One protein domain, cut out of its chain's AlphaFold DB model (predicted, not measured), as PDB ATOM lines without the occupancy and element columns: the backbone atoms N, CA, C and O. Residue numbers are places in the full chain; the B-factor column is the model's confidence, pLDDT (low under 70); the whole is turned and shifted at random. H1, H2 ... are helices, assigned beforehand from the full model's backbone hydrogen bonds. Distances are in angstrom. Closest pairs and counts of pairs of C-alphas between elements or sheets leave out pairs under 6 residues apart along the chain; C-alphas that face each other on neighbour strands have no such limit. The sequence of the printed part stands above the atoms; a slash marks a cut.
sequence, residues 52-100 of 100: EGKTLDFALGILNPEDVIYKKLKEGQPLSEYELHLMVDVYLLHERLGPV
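AT A GLANCE: This is residues 52 to 100 of the 100 residues of an uncharacterized protein of Blastochloris viridis (UniProt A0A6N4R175). What is the main shape? A short helical hairpin, H1 and H2, lies over one side of the longest helix, H3, which runs crosswise to both. What is printed? The printed part has 49 residues with three named helices, H1, H2, H3, and no named strand: all helix. It is compact, with a radius of gyration of the C-alphas of 10.5 A and spans of 30 by 23 by 18 A.

HOW THE PARTS SIT: How do the first two helices stand? H1, residues 53 to 62, and H2, residues 68 to 74, touch as a hairpin, opposite ways at a shallow tilt of 21 degrees; their closest C-alphas, of Leu 60 and Tyr 70, are 6.0 A apart. And the third? H3, residues 81 to 97, is about perpendicular to each, at 82 degrees. With residues 91 to 95 alone it only just touches H1, with 3 pairs of C-alphas within 8 A, the closest those of Ile 62 and Tyr 91, 7.2 A. H2 and H3 are close but not clearly touching, the closest C-alphas being those of Ile 69 and Glu 83, 6.6 A. Are O i to N i+4 pairs within hydrogen-bond range? Every one is in H1 and H2, 10 of 13 in H3.

IN THESE COORDINATES: Where does H1 begin? C-alpha 53 is at (12.688, -12.401, -58.303). How long are the helices? H1 measures 14.7 A, H2 10.0 A and H3 22.8 A, ending at C-alpha 97 (10.027, -25.625, -39.219).

THE WHOLE: Any cut or long link? The printed part has no cut; H1 to H2 is a tight link, H2 to H3 a short one. Where is confidence low? Residue 100 is under 70.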
ATOM      1  N   GLU A  52      13.897  -9.533 -54.481       95.12
ATOM      2  CA  GLU A  52      13.701  -9.559 -55.933       95.12
ATOM      3  C   GLU A  52      13.573 -10.993 -56.456       95.12
ATOM      4  O   GLU A  52      14.087 -11.952 -55.852       95.12
ATOM      5  N   GLY A  53      12.894 -11.134 -57.599       96.00
ATOM      6  CA  GLY A  53      12.688 -12.401 -58.303       96.00
ATOM      7  C   GLY A  53      12.262 -13.525 -57.358       96.00
ATOM      8  O   GLY A  53      11.370 -13.357 -56.533       96.00
ATOM      9  N   LYS A  54      12.995 -14.643 -57.387       95.88
ATOM     10  CA  LYS A  54      12.685 -15.843 -56.587       95.88
ATOM     11  C   LYS A  54      12.616 -15.601 -55.075       95.88
ATOM     12  O   LYS A  54      11.942 -16.358 -54.382       95.88
ATOM     13  N   THR A  55      13.347 -14.618 -54.545       96.31
ATOM     14  CA  THR A  55      13.308 -14.312 -53.101       96.31
ATOM     15  C   THR A  55      12.060 -13.530 -52.721       96.31
ATOM     16  O   THR A  55      11.489 -13.797 -51.665       96.31
ATOM     17  N   LEU A  56      11.609 -12.634 -53.603       97.38
ATOM     18  CA  LEU A  56      10.342 -11.929 -53.450       97.38
ATOM     19  C   LEU A  56       9.171 -12.900 -53.610       97.38
ATOM     20  O   LEU A  56       8.339 -12.980 -52.714       97.38
ATOM     21  N   ASP A  57       9.164 -13.704 -54.676       97.75
ATOM     22  CA  ASP A  57       8.110 -14.693 -54.939       97.75
ATOM     23  C   ASP A  57       7.932 -15.651 -53.757       97.75
ATOM     24  O   ASP A  57       6.816 -15.931 -53.323       97.75
ATOM     25  N   PHE A  58       9.048 -16.131 -53.198       97.25
ATOM     26  CA  PHE A  58       9.020 -17.006 -52.032       97.25
ATOM     27  C   PHE A  58       8.468 -16.297 -50.792       97.25
ATOM     28  O   PHE A  58       7.610 -16.856 -50.121       97.25
ATOM     29  N   ALA A  59       8.924 -15.076 -50.491       97.00
ATOM     30  CA  ALA A  59       8.436 -14.320 -49.339       97.00
ATOM     31  C   ALA A  59       6.931 -14.018 -49.437       97.00
ATOM     32  O   ALA A  59       6.199 -14.217 -48.471       97.00
ATOM     33  N   LEU A  60       6.460 -13.596 -50.614       97.38
ATOM     34  CA  LEU A  60       5.047 -13.312 -50.860       97.38
ATOM     35  C   LEU A  60       4.174 -14.571 -50.784       97.38
ATOM     36  O   LEU A  60       3.022 -14.470 -50.384       97.38
ATOM     37  N   GLY A  61       4.710 -15.746 -51.130       96.31
ATOM     38  CA  GLY A  61       3.996 -17.021 -51.010       96.31
ATOM     39  C   GLY A  61       3.758 -17.485 -49.567       96.31
ATOM     40  O   GLY A  61       2.893 -18.326 -49.345       96.31
ATOM     41  N   ILE A  62       4.506 -16.951 -48.598       95.00
ATOM     42  CA  ILE A  62       4.364 -17.275 -47.165       95.00
ATOM     43  C   ILE A  62       3.336 -16.358 -46.495       95.00
ATOM     44  O   ILE A  62       2.670 -16.746 -45.537       95.00
ATOM     45  N   LEU A  63       3.238 -15.118 -46.968       96.38
ATOM     46  CA  LEU A  63       2.459 -14.066 -46.330       96.38
ATOM     47  C   LEU A  63       1.013 -14.050 -46.834       96.38
ATOM     48  O   LEU A  63       0.731 -14.351 -47.993       96.38
ATOM     49  N   ASN A  64       0.093 -13.614 -45.974       94.31
ATOM     50  CA  ASN A  64      -1.264 -13.297 -46.401       94.31
ATOM     51  C   ASN A  64      -1.238 -12.020 -47.277       94.31
ATOM     52  O   ASN A  64      -0.678 -11.017 -46.833       94.31
ATOM     53  N   PRO A  65      -1.853 -12.007 -48.479       95.56
ATOM     54  CA  PRO A  65      -1.946 -10.815 -49.330       95.56
ATOM     55  C   PRO A  65      -2.554  -9.568 -48.667       95.56
ATOM     56  O   PRO A  65      -2.311  -8.444 -49.113       95.56
ATOM     57  N   GLU A  66      -3.357  -9.747 -47.619       94.56
ATOM     58  CA  GLU A  66      -3.961  -8.648 -46.866       94.56
ATOM     59  C   GLU A  66      -3.001  -8.014 -45.843       94.56
ATOM     60  O   GLU A  66      -3.227  -6.870 -45.434       94.56
ATOM     61  N   ASP A  67      -1.915  -8.711 -45.482       95.50
ATOM     62  CA  ASP A  67      -0.900  -8.248 -44.532       95.50
ATOM     63  C   ASP A  67      -0.158  -7.008 -45.073       95.50
ATOM     64  O   ASP A  67       0.160  -6.886 -46.262       95.50
ATOM     65  N   VAL A  68       0.146  -6.067 -44.180       95.81
ATOM     66  CA  VAL A  68       0.925  -4.862 -44.489       95.81
ATOM     67  C   VAL A  68       2.324  -5.228 -44.989       95.81
ATOM     68  O   VAL A  68       2.815  -4.605 -45.932       95.81
ATOM     69  N   ILE A  69       2.945  -6.268 -44.425       96.94
ATOM     70  CA  ILE A  69       4.276  -6.736 -44.831       96.94
ATOM     71  C   ILE A  69       4.249  -7.216 -46.284       96.94
ATOM     72  O   ILE A  69       5.146  -6.874 -47.053       96.94
ATOM     73  N   TYR A  70       3.200  -7.940 -46.694       97.94
ATOM     74  CA  TYR A  70       3.040  -8.384 -48.081       97.94
ATOM     75  C   TYR A  70       3.040  -7.189 -49.040       97.94
ATOM     76  O   TYR A  70       3.786  -7.171 -50.021       97.94
ATOM     77  N   LYS A  71       2.231  -6.165 -48.734       97.44
ATOM     78  CA  LYS A  71       2.102  -4.964 -49.572       97.44
ATOM     79  C   LYS A  71       3.429  -4.219 -49.678       97.44
ATOM     80  O   LYS A  71       3.874  -3.930 -50.784       97.44
ATOM     81  N   LYS A  72       4.110  -4.008 -48.548       97.25
ATOM     82  CA  LYS A  72       5.415  -3.339 -48.513       97.25
ATOM     83  C   LYS A  72       6.475  -4.074 -49.320       97.25
ATOM     84  O   LYS A  72       7.154  -3.450 -50.126       97.25
ATOM     85  N   LEU A  73       6.586  -5.392 -49.154       96.69
ATOM     86  CA  LEU A  73       7.548  -6.190 -49.914       96.69
ATOM     87  C   LEU A  73       7.258  -6.142 -51.416       96.69
ATOM     88  O   LEU A  73       8.183  -5.991 -52.208       96.69
ATOM     89  N   LYS A  74       5.982  -6.221 -51.807       96.44
ATOM     90  CA  LYS A  74       5.560  -6.122 -53.209       96.44
ATOM     91  C   LYS A  74       5.871  -4.753 -53.825       96.44
ATOM     92  O   LYS A  74       6.197  -4.681 -55.004       96.44
ATOM     93  N   GLU A  75       5.784  -3.688 -53.034       95.56
ATOM     94  CA  GLU A  75       6.099  -2.313 -53.441       95.56
ATOM     95  C   GLU A  75       7.589  -1.955 -53.283       95.56
ATOM     96  O   GLU A  75       7.992  -0.848 -53.633       95.56
ATOM     97  N   GLY A  76       8.420  -2.867 -52.762       93.62
ATOM     98  CA  GLY A  76       9.842  -2.620 -52.506       93.62
ATOM     99  C   GLY A  76      10.114  -1.642 -51.357       93.62
ATOM    100  O   GLY A  76      11.199  -1.070 -51.275       93.62
ATOM    101  N   GLN A  77       9.138  -1.428 -50.475       94.81
ATOM    102  CA  GLN A  77       9.278  -0.548 -49.320       94.81
ATOM    103  C   GLN A  77      10.059  -1.229 -48.186       94.81
ATOM    104  O   GLN A  77       9.921  -2.440 -47.977       94.81
ATOM    105  N   PRO A  78      10.843  -0.464 -47.405       93.31
ATOM    106  CA  PRO A  78      11.528  -1.005 -46.244       93.31
ATOM    107  C   PRO A  78      10.528  -1.440 -45.168       93.31
ATOM    108  O   PRO A  78       9.501  -0.795 -44.931       93.31
ATOM    109  N   LEU A  79      10.866  -2.527 -44.480       96.31
ATOM    110  CA  LEU A  79      10.155  -2.959 -43.284       96.31
ATOM    111  C   LEU A  79      10.654  -2.159 -42.076       96.31
ATOM    112  O   LEU A  79      11.852  -1.926 -41.922       96.31
ATOM    113  N   SER A  80       9.729  -1.762 -41.208       96.50
ATOM    114  CA  SER A  80      10.054  -1.286 -39.863       96.50
ATOM    115  C   SER A  80      10.696  -2.400 -39.031       96.50
ATOM    116  O   SER A  80      10.586  -3.579 -39.361       96.50
ATOM    117  N   GLU A  81      11.325  -2.048 -37.910       96.81
ATOM    118  CA  GLU A  81      11.954  -3.023 -37.009       96.81
ATOM    119  C   GLU A  81      10.970  -4.104 -36.526       96.81
ATOM    120  O   GLU A  81      11.293  -5.291 -36.536       96.81
ATOM    121  N   TYR A  82       9.739  -3.714 -36.183       96.69
ATOM    122  CA  TYR A  82       8.694  -4.652 -35.769       96.69
ATOM    123  C   TYR A  82       8.269  -5.593 -36.907       96.69
ATOM    124  O   TYR A  82       8.167  -6.803 -36.717       96.69
ATOM    125  N   GLU A  83       8.066  -5.059 -38.110       97.31
ATOM    126  CA  GLU A  83       7.722  -5.861 -39.291       97.31
ATOM    127  C   GLU A  83       8.862  -6.805 -39.688       97.31
ATOM    128  O   GLU A  83       8.621  -7.947 -40.078       97.31
ATOM    129  N   LEU A  84      10.110  -6.353 -39.550       96.94
ATOM    130  CA  LEU A  84      11.296  -7.166 -39.780       96.94
ATOM    131  C   LEU A  84      11.375  -8.321 -38.774       96.94
ATOM    132  O   LEU A  84      11.632  -9.455 -39.180       96.94
ATOM    133  N   HIS A  85      11.096  -8.061 -37.494       96.38
ATOM    134  CA  HIS A  85      10.994  -9.098 -36.467       96.38
ATOM    135  C   HIS A  85       9.902 -10.124 -36.805       96.38
ATOM    136  O   HIS A  85      10.178 -11.324 -36.820       96.38
ATOM    137  N   LEU A  86       8.693  -9.675 -37.164       97.50
ATOM    138  CA  LEU A  86       7.616 -10.578 -37.584       97.50
ATOM    139  C   LEU A  86       8.032 -11.430 -38.789       97.50
ATOM    140  O   LEU A  86       7.862 -12.649 -38.785       97.50
ATOM    141  N   MET A  87       8.632 -10.815 -39.807       96.50
ATOM    142  CA  MET A  87       9.083 -11.529 -40.997       96.50
ATOM    143  C   MET A  87      10.141 -12.588 -40.669       96.50
ATOM    144  O   MET A  87      10.049 -13.728 -41.124       96.50
ATOM    145  N   VAL A  88      11.140 -12.237 -39.861       95.38
ATOM    146  CA  VAL A  88      12.316 -13.079 -39.626       95.38
ATOM    147  C   VAL A  88      12.089 -14.140 -38.555       95.38
ATOM    148  O   VAL A  88      12.476 -15.296 -38.755       95.38
ATOM    149  N   ASP A  89      11.503 -13.758 -37.427       95.06
ATOM    150  CA  ASP A  89      11.425 -14.600 -36.233       95.06
ATOM    151  C   ASP A  89      10.077 -15.311 -36.102       95.06
ATOM    152  O   ASP A  89       9.981 -16.303 -35.381       95.06
ATOM    153  N   VAL A  90       9.055 -14.867 -36.843       95.44
ATOM    154  CA  VAL A  90       7.744 -15.524 -36.880       95.44
ATOM    155  C   VAL A  90       7.538 -16.206 -38.228       95.44
ATOM    156  O   VAL A  90       7.604 -17.433 -38.291       95.44
ATOM    157  N   TYR A  91       7.343 -15.459 -39.314       96.31
ATOM    158  CA  TYR A  91       6.927 -16.038 -40.595       96.31
ATOM    159  C   TYR A  91       7.969 -17.000 -41.184       96.31
ATOM    160  O   TYR A  91       7.667 -18.171 -41.425       96.31
ATOM    161  N   LEU A  92       9.224 -16.565 -41.339       96.06
ATOM    162  CA  LEU A  92      10.290 -17.426 -41.866       96.06
ATOM    163  C   LEU A  92      10.646 -18.588 -40.929       96.06
ATOM    164  O   LEU A  92      11.091 -19.640 -41.395       96.06
ATOM    165  N   LEU A  93      10.475 -18.414 -39.616       94.81
ATOM    166  CA  LEU A  93      10.714 -19.485 -38.651       94.81
ATOM    167  C   LEU A  93       9.689 -20.609 -38.819       94.81
ATOM    168  O   LEU A  93      10.081 -21.772 -38.926       94.81
ATOM    169  N   HIS A  94       8.402 -20.266 -38.875       93.69
ATOM    170  CA  HIS A  94       7.332 -21.248 -39.050       93.69
ATOM    171  C   HIS A  94       7.436 -21.939 -40.407       93.69
ATOM    172  O   HIS A  94       7.362 -23.164 -40.466       93.69
ATOM    173  N   GLU A  95       7.735 -21.192 -41.470       94.88
ATOM    174  CA  GLU A  95       7.963 -21.771 -42.796       94.88
ATOM    175  C   GLU A  95       9.142 -22.762 -42.798       94.88
ATOM    176  O   GLU A  95       9.072 -23.839 -43.388       94.88
ATOM    177  N   ARG A  96      10.237 -22.445 -42.094       93.25
ATOM    178  CA  ARG A  96      11.407 -23.331 -41.987       93.25
ATOM    179  C   ARG A  96      11.124 -24.605 -41.186       93.25
ATOM    180  O   ARG A  96      11.718 -25.644 -41.482       93.25
ATOM    181  N   LEU A  97      10.332 -24.507 -40.119       89.62
ATOM    182  CA  LEU A  97      10.027 -25.625 -39.219       89.62
ATOM    183  C   LEU A  97       8.842 -26.468 -39.691       89.62
ATOM    184  O   LEU A  97       8.694 -27.601 -39.226       89.62
ATOM    185  N   GLY A  98       8.037 -25.921 -40.600       85.31
ATOM    186  CA  GLY A  98       6.842 -26.542 -41.134       85.31
ATOM    187  C   GLY A  98       7.084 -27.900 -41.798       85.31
ATOM    188  O   GLY A  98       8.226 -28.300 -42.074       85.31
ATOM    189  N   PRO A  99       5.992 -28.642 -42.034       78.50
ATOM    190  CA  PRO A  99       6.044 -29.878 -42.796       78.50
ATOM    191  C   PRO A  99       6.532 -29.601 -44.222       78.50
ATOM    192  O   PRO A  99       6.381 -28.498 -44.756       78.50
ATOM    193  N   VAL A 100       7.160 -30.613 -44.817       66.06
ATOM    194  CA  VAL A 100       7.688 -30.546 -46.182       66.06
ATOM    195  C   VAL A 100       6.848 -31.372 -47.114       66.06
ATOM    196  O   VAL A 100       6.431 -32.461 -46.675       66.06
TER     197      VAL A 100